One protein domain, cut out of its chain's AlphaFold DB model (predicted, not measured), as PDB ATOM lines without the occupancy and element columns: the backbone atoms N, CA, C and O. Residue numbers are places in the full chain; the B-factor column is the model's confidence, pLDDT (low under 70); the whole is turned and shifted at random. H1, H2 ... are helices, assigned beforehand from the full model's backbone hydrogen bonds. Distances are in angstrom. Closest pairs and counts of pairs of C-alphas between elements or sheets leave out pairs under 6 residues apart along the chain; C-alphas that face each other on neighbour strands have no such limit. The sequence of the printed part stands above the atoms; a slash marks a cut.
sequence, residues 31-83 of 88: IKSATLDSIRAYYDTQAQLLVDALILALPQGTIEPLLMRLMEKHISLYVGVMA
ATOM      1  N   ILE A  31    -107.702   7.630  51.282       64.81
ATOM      2  CA  ILE A  31    -107.257   8.883  51.881       64.81
ATOM      3  C   ILE A  31    -108.492   9.503  52.537       64.81
ATOM      4  O   ILE A  31    -109.494   9.771  51.875       64.81
ATOM      5  N   LYS A  32    -108.448   9.665  53.862       70.56
ATOM      6  CA  LYS A  32    -109.530  10.316  54.607       70.56
ATOM      7  C   LYS A  32    -109.652  11.761  54.113       70.56
ATOM      8  O   LYS A  32    -108.634  12.388  53.832       70.56
ATOM      9  N   SER A  33    -110.867  12.305  54.053       67.50
ATOM     10  CA  SER A  33    -111.108  13.702  53.647       67.50
ATOM     11  C   SER A  33    -110.221  14.690  54.413       67.50
ATOM     12  O   SER A  33    -109.553  15.505  53.795       67.50
ATOM     13  N   ALA A  34    -110.077  14.503  55.728       66.62
ATOM     14  CA  ALA A  34    -109.195  15.309  56.577       66.62
ATOM     15  C   ALA A  34    -107.721  15.313  56.116       66.62
ATOM     16  O   ALA A  34    -107.013  16.304  56.271       66.62
ATOM     17  N   THR A  35    -107.244  14.209  55.533       72.12
ATOM     18  CA  THR A  35    -105.890  14.121  54.976       72.12
ATOM     19  C   THR A  35    -105.795  14.887  53.656       72.12
ATOM     20  O   THR A  35    -104.819  15.602  53.454       72.12
ATOM     21  N   LEU A  36    -106.811  14.821  52.791       74.56
ATOM     22  CA  LEU A  36    -106.865  15.650  51.578       74.56
ATOM     23  C   LEU A  36    -106.904  17.142  51.914       74.56
ATOM     24  O   LEU A  36    -106.178  17.915  51.295       74.56
ATOM     25  N   ASP A  37    -107.675  17.529  52.929       73.88
ATOM     26  CA  ASP A  37    -107.751  18.913  53.394       73.88
ATOM     27  C   ASP A  37    -106.400  19.390  53.939       73.88
ATOM     28  O   ASP A  37    -105.954  20.485  53.602       73.88
ATOM     29  N   SER A  38    -105.689  18.550  54.704       72.88
ATOM     30  CA  SER A  38    -104.339  18.877  55.187       72.88
ATOM     31  C   SER A  38    -103.315  19.018  54.057       72.88
ATOM     32  O   SER A  38    -102.484  19.924  54.085       72.88
ATOM     33  N   ILE A  39    -103.401  18.160  53.036       72.56
ATOM     34  CA  ILE A  39    -102.534  18.216  51.857       72.56
ATOM     35  C   ILE A  39    -102.814  19.507  51.087       72.56
ATOM     36  O   ILE A  39    -101.886  20.232  50.736       72.56
ATOM     37  N   ARG A  40    -104.092  19.827  50.872       77.38
ATOM     38  CA  ARG A  40    -104.514  21.060  50.211       77.38
ATOM     39  C   ARG A  40    -104.033  22.298  50.966       77.38
ATOM     40  O   ARG A  40    -103.390  23.145  50.362       77.38
ATOM     41  N   ALA A  41    -104.252  22.357  52.279       77.75
ATOM     42  CA  ALA A  41    -103.810  23.472  53.114       77.75
ATOM     43  C   ALA A  41    -102.284  23.666  53.069       77.75
ATOM     44  O   ALA A  41    -101.802  24.799  53.017       77.75
ATOM     45  N   TYR A  42    -101.515  22.573  53.049       77.56
ATOM     46  CA  TYR A  42    -100.065  22.633  52.886       77.56
ATOM     47  C   TYR A  42     -99.669  23.250  51.538       77.56
ATOM     48  O   TYR A  42     -98.850  24.168  51.506       77.56
ATOM     49  N   TYR A  43    -100.269  22.790  50.437       78.06
ATOM     50  CA  TYR A  43     -99.989  23.338  49.108       78.06
ATOM     51  C   TYR A  43    -100.405  24.802  48.974       78.06
ATOM     52  O   TYR A  43     -99.630  25.590  48.438       78.06
ATOM     53  N   ASP A  44    -101.566  25.180  49.508       82.56
ATOM     54  CA  ASP A  44    -102.035  26.567  49.510       82.56
ATOM     55  C   ASP A  44    -101.058  27.470  50.284       82.56
ATOM     56  O   ASP A  44    -100.677  28.538  49.809       82.56
ATOM     57  N   THR A  45    -100.560  27.000  51.434       84.50
ATOM     58  CA  THR A  45     -99.554  27.727  52.228       84.50
ATOM     59  C   THR A  45     -98.244  27.900  51.458       84.50
ATOM     60  O   THR A  45     -97.685  28.993  51.420       84.50
ATOM     61  N   GLN A  46     -97.742  26.840  50.816       77.56
ATOM     62  CA  GLN A  46     -96.514  26.908  50.015       77.56
ATOM     63  C   GLN A  46     -96.672  27.828  48.797       77.56
ATOM     64  O   GLN A  46     -95.760  28.592  48.480       77.56
ATOM     65  N   ALA A  47     -97.831  27.789  48.135       79.44
ATOM     66  CA  ALA A  47     -98.143  28.674  47.022       79.44
ATOM     67  C   ALA A  47     -98.160  30.142  47.468       79.44
ATOM     68  O   ALA A  47     -97.568  30.982  46.790       79.44
ATOM     69  N   GLN A  48     -98.755  30.443  48.625       82.19
ATOM     70  CA  GLN A  48     -98.766  31.798  49.176       82.19
ATOM     71  C   GLN A  48     -97.350  32.306  49.463       82.19
ATOM     72  O   GLN A  48     -96.998  33.400  49.033       82.19
ATOM     73  N   LEU A  49     -96.503  31.492  50.103       79.88
ATOM     74  CA  LEU A  49     -95.111  31.861  50.380       79.88
ATOM     75  C   LEU A  49     -94.323  32.165  49.098       79.88
ATOM     76  O   LEU A  49     -93.516  33.095  49.069       79.88
ATOM     77  N   LEU A  50     -94.558  31.396  48.033       80.19
ATOM     78  CA  LEU A  50     -93.937  31.639  46.734       80.19
ATOM     79  C   LEU A  50     -94.425  32.954  46.111       80.19
ATOM     80  O   LEU A  50     -93.614  33.718  45.591       80.19
ATOM     81  N   VAL A  51     -95.732  33.220  46.165       82.62
ATOM     82  CA  VAL A  51     -96.320  34.472  45.672       82.62
ATOM     83  C   VAL A  51     -95.745  35.666  46.431       82.62
ATOM     84  O   VAL A  51     -95.284  36.612  45.794       82.62
ATOM     85  N   ASP A  52     -95.687  35.602  47.759       83.25
ATOM     86  CA  ASP A  52     -95.138  36.671  48.595       83.25
ATOM     87  C   ASP A  52     -93.664  36.937  48.262       83.25
ATOM     88  O   ASP A  52     -93.255  38.087  48.088       83.25
ATOM     89  N   ALA A  53     -92.865  35.878  48.093       82.06
ATOM     90  CA  ALA A  53     -91.464  35.997  47.697       82.06
ATOM     91  C   ALA A  53     -91.301  36.639  46.310       82.06
ATOM     92  O   ALA A  53     -90.434  37.492  46.128       82.06
ATOM     93  N   LEU A  54     -92.140  36.263  45.338       80.81
ATOM     94  CA  LEU A  54     -92.122  36.852  43.997       80.81
ATOM     95  C   LEU A  54     -92.516  38.331  44.026       80.81
ATOM     96  O   LEU A  54     -91.858  39.139  43.375       80.81
ATOM     97  N   ILE A  55     -93.540  38.697  44.797       83.06
ATOM     98  CA  ILE A  55     -93.980  40.092  44.932       83.06
ATOM     99  C   ILE A  55     -92.888  40.954  45.570       83.06
ATOM    100  O   ILE A  55     -92.651  42.069  45.114       83.06
ATOM    101  N   LEU A  56     -92.209  40.444  46.602       83.62
ATOM    102  CA  LEU A  56     -91.159  41.183  47.305       83.62
ATOM    103  C   LEU A  56     -89.855  41.298  46.504       83.62
ATOM    104  O   LEU A  56     -89.146  42.293  46.638       83.62
ATOM    105  N   ALA A  57     -89.513  40.283  45.709       84.50
ATOM    106  CA  ALA A  57     -88.238  40.232  44.997       84.50
ATOM    107  C   ALA A  57     -88.279  40.876  43.602       84.50
ATOM    108  O   ALA A  57     -87.237  41.300  43.097       84.50
ATOM    109  N   LEU A  58     -89.445  40.921  42.949       79.75
ATOM    110  CA  LEU A  58     -89.556  41.443  41.589       79.75
ATOM    111  C   LEU A  58     -89.708  42.975  41.568       79.75
ATOM    112  O   LEU A  58     -90.435  43.539  42.386       79.75
ATOM    113  N   PRO A  59     -89.090  43.669  40.593       86.25
ATOM    114  CA  PRO A  59     -89.340  45.091  40.378       86.25
ATOM    115  C   PRO A  59     -90.820  45.369  40.073       86.25
ATOM    116  O   PRO A  59     -91.479  44.576  39.390       86.25
ATOM    117  N   GLN A  60     -91.330  46.523  40.514       81.69
ATOM    118  CA  GLN A  60     -92.696  46.960  40.196       81.69
ATOM    119  C   GLN A  60     -92.976  46.910  38.686       81.69
ATOM    120  O   GLN A  60     -92.133  47.280  37.873       81.69
ATOM    121  N   GLY A  61     -94.174  46.441  38.322       81.62
ATOM    122  CA  GLY A  61     -94.616  46.299  36.930       81.62
ATOM    123  C   GLY A  61     -94.074  45.066  36.197       81.62
ATOM    124  O   GLY A  61     -94.332  44.911  35.006       81.62
ATOM    125  N   THR A  62     -93.331  44.179  36.873       84.12
ATOM    126  CA  THR A  62     -92.812  42.929  36.274       84.12
ATOM    127  C   THR A  62     -93.810  41.768  36.367       84.12
ATOM    128  O   THR A  62     -93.741  40.824  35.577       84.12
ATOM    129  N   ILE A  63     -94.756  41.827  37.309       82.50
ATOM    130  CA  ILE A  63     -95.697  40.732  37.584       82.50
ATOM    131  C   ILE A  63     -96.719  40.580  36.456       82.50
ATOM    132  O   ILE A  63     -96.927  39.466  35.973       82.50
ATOM    133  N   GLU A  64     -97.328  41.670  35.990       83.12
ATOM    134  CA  GLU A  64     -98.340  41.624  34.933       83.12
ATOM    135  C   GLU A  64     -97.784  41.072  33.603       83.12
ATOM    136  O   GLU A  64     -98.400  40.161  33.038       83.12
ATOM    137  N   PRO A  65     -96.602  41.504  33.110       86.12
ATOM    138  CA  PRO A  65     -95.980  40.893  31.936       86.12
ATOM    139  C   PRO A  65     -95.635  39.411  32.130       86.12
ATOM    140  O   PRO A  65     -95.785  38.621  31.196       86.12
ATOM    141  N   LEU A  66     -95.185  39.011  33.324       81.94
ATOM    142  CA  LEU A  66     -94.869  37.614  33.630       81.94
ATOM    143  C   LEU A  66     -96.125  36.734  33.582       81.94
ATOM    144  O   LEU A  66     -96.106  35.683  32.942       81.94
ATOM    145  N   LEU A  67     -97.221  37.179  34.201       79.81
ATOM    146  CA  LEU A  67     -98.514  36.489  34.168       79.81
ATOM    147  C   LEU A  67     -99.019  36.319  32.732       79.81
ATOM    148  O   LEU A  67     -99.374  35.207  32.341       79.81
ATOM    149  N   MET A  68     -98.963  37.382  31.924       81.81
ATOM    150  CA  MET A  68     -99.324  37.334  30.504       81.81
ATOM    151  C   MET A  68     -98.511  36.277  29.747       81.81
ATOM    152  O   MET A  68     -99.079  35.448  29.039       81.81
ATOM    153  N   ARG A  69     -97.188  36.230  29.950       82.88
ATOM    154  CA  ARG A  69     -96.317  35.229  29.312       82.88
ATOM    155  C   ARG A  69     -96.598  33.798  29.766       82.88
ATOM    156  O   ARG A  69     -96.477  32.877  28.959       82.88
ATOM    157  N   LEU A  70     -96.941  33.589  31.037       80.69
ATOM    158  CA  LEU A  70     -97.309  32.269  31.555       80.69
ATOM    159  C   LEU A  70     -98.630  31.781  30.947       80.69
ATOM    160  O   LEU A  70     -98.712  30.627  30.519       80.69
ATOM    161  N   MET A  71     -99.620  32.674  30.836       77.12
ATOM    162  CA  MET A  71    -100.906  32.392  30.191       77.12
ATOM    163  C   MET A  71    -100.747  32.097  28.694       77.12
ATOM    164  O   MET A  71    -101.280  31.096  28.223       77.12
ATOM    165  N   GLU A  72     -99.969  32.908  27.964       81.75
ATOM    166  CA  GLU A  72     -99.667  32.704  26.535       81.75
ATOM    167  C   GLU A  72     -99.052  31.330  26.256       81.75
ATOM    168  O   GLU A  72     -99.357  30.689  25.254       81.75
ATOM    169  N   LYS A  73     -98.166  30.866  27.142       78.44
ATOM    170  CA  LYS A  73     -97.489  29.577  26.977       78.44
ATOM    171  C   LYS A  73     -98.328  28.386  27.439       78.44
ATOM    172  O   LYS A  73     -97.835  27.262  27.377       78.44
ATOM    173  N   HIS A  74     -99.549  28.614  27.932       70.25
ATOM    174  CA  HIS A  74    -100.377  27.601  28.592       70.25
ATOM    175  C   HIS A  74     -99.601  26.802  29.657       70.25
ATOM    176  O   HIS A  74     -99.876  25.624  29.896       70.25
ATOM    177  N   ILE A  75     -98.606  27.430  30.300       65.19
ATOM    178  CA  ILE A  75     -97.804  26.771  31.328       65.19
ATOM    179  C   ILE A  75     -98.608  26.821  32.614       65.19
ATOM    180  O   ILE A  75     -98.704  27.849  33.282       65.19
ATOM    181  N   SER A  76     -99.169  25.674  32.965       55.31
ATOM    182  CA  SER A  76     -99.669  25.440  34.304       55.31
ATOM    183  C   SER A  76     -98.505  24.999  35.189       55.31
ATOM    184  O   SER A  76     -97.884  23.971  34.930       55.31
ATOM    185  N   LEU A  77     -98.224  25.747  36.259       56.16
ATOM    186  CA  LEU A  77     -97.333  25.301  37.343       56.16
ATOM    187  C   LEU A  77     -98.036  24.307  38.291       56.16
ATOM    188  O   LEU A  77     -97.537  24.003  39.372       56.16
ATOM    189  N   TYR A  78     -99.203  23.794  37.898       48.47
ATOM    190  CA  TYR A  78     -99.966  22.833  38.675       48.47
ATOM    191  C   TYR A  78     -99.372  21.425  38.542       48.47
ATOM    192  O   TYR A  78     -99.681  20.684  37.609       48.47
ATOM    193  N   VAL A  79     -98.552  21.025  39.515       48.69
ATOM    194  CA  VAL A  79     -98.223  19.612  39.754       48.69
ATOM    195  C   VAL A  79     -99.278  19.051  40.707       48.69
ATOM    196  O   VAL A  79     -99.088  18.986  41.918       48.69
ATOM    197  N   GLY A  80    -100.444  18.709  40.162       43.94
ATOM    198  CA  GLY A  80    -101.500  18.047  40.921       43.94
ATOM    199  C   GLY A  80    -101.210  16.561  41.119       43.94
ATOM    200  O   GLY A  80    -100.752  15.882  40.199       43.94
ATOM    201  N   VAL A  81    -101.547  16.024  42.292       48.75
ATOM    202  CA  VAL A  81    -101.652  14.573  42.488       48.75
ATOM    203  C   VAL A  81    -102.865  14.085  41.689       48.75
ATOM    204  O   VAL A  81    -104.010  14.281  42.092       48.75
ATOM    205  N   MET A  82    -102.623  13.492  40.520       39.22
ATOM    206  CA  MET A  82    -103.671  12.910  39.679       39.22
ATOM    207  C   MET A  82    -104.185  11.615  40.321       39.22
ATOM    208  O   MET A  82    -103.601  10.548  40.150       39.22
ATOM    209  N   ALA A  83    -105.298  11.693  41.051       49.75
ATOM    210  CA  ALA A  83    -106.120  10.521  41.328       49.75
ATOM    211  C   ALA A  83    -107.018  10.273  40.106       49.75
ATOM    212  O   ALA A  83    -108.086  10.868  39.970       49.75
TER     213      ALA A  83
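This is residues 31 to 83 of the 88 residues of an uncharacterized protein of Desulfobacterales bacterium S5133MH16 (UniProt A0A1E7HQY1). One long helix, H1, meets the much shorter H2 at a corner near residues 55 to 63, and the unnamed stretch after H2, residues 73 to 83, folds back in the direction of the beginning of H1, giving a flat, open frame. The class is all helix: 53 residues are printed, with two named helices, H1 then H2, and no named strand. The whole is only just loose, close to extended, with a radius of gyration of the C-alphas of 14.5 A and spans of 43 by 24 by 10 A.

H1, residues 33 to 57, begins with C-alpha 33 at (-111.108, 13.702, 53.647) and is 36.1 A long from first to last C-alpha. H2, residues 63 to 72, is 14.2 A long and ends with C-alpha 72 at (-99.667, 32.704, 26.535).

H1 and H2 are close but not clearly touching; their closest C-alphas, those of Ile 55 and Ile 63, are 7.6 A apart. They run opposite ways at a steep tilt of 56 degrees. In H1 and H2 every O i to N i+4 pair is within hydrogen-bond range.

The C-alphas of Lys 32 and Gln 60, the two farthest apart, are 42.8 A apart. The printed part has no cut, and the link from H1 to H2 is tight. The model's pLDDT is under 70 at residues 31, 33 to 34 and 75 to 83.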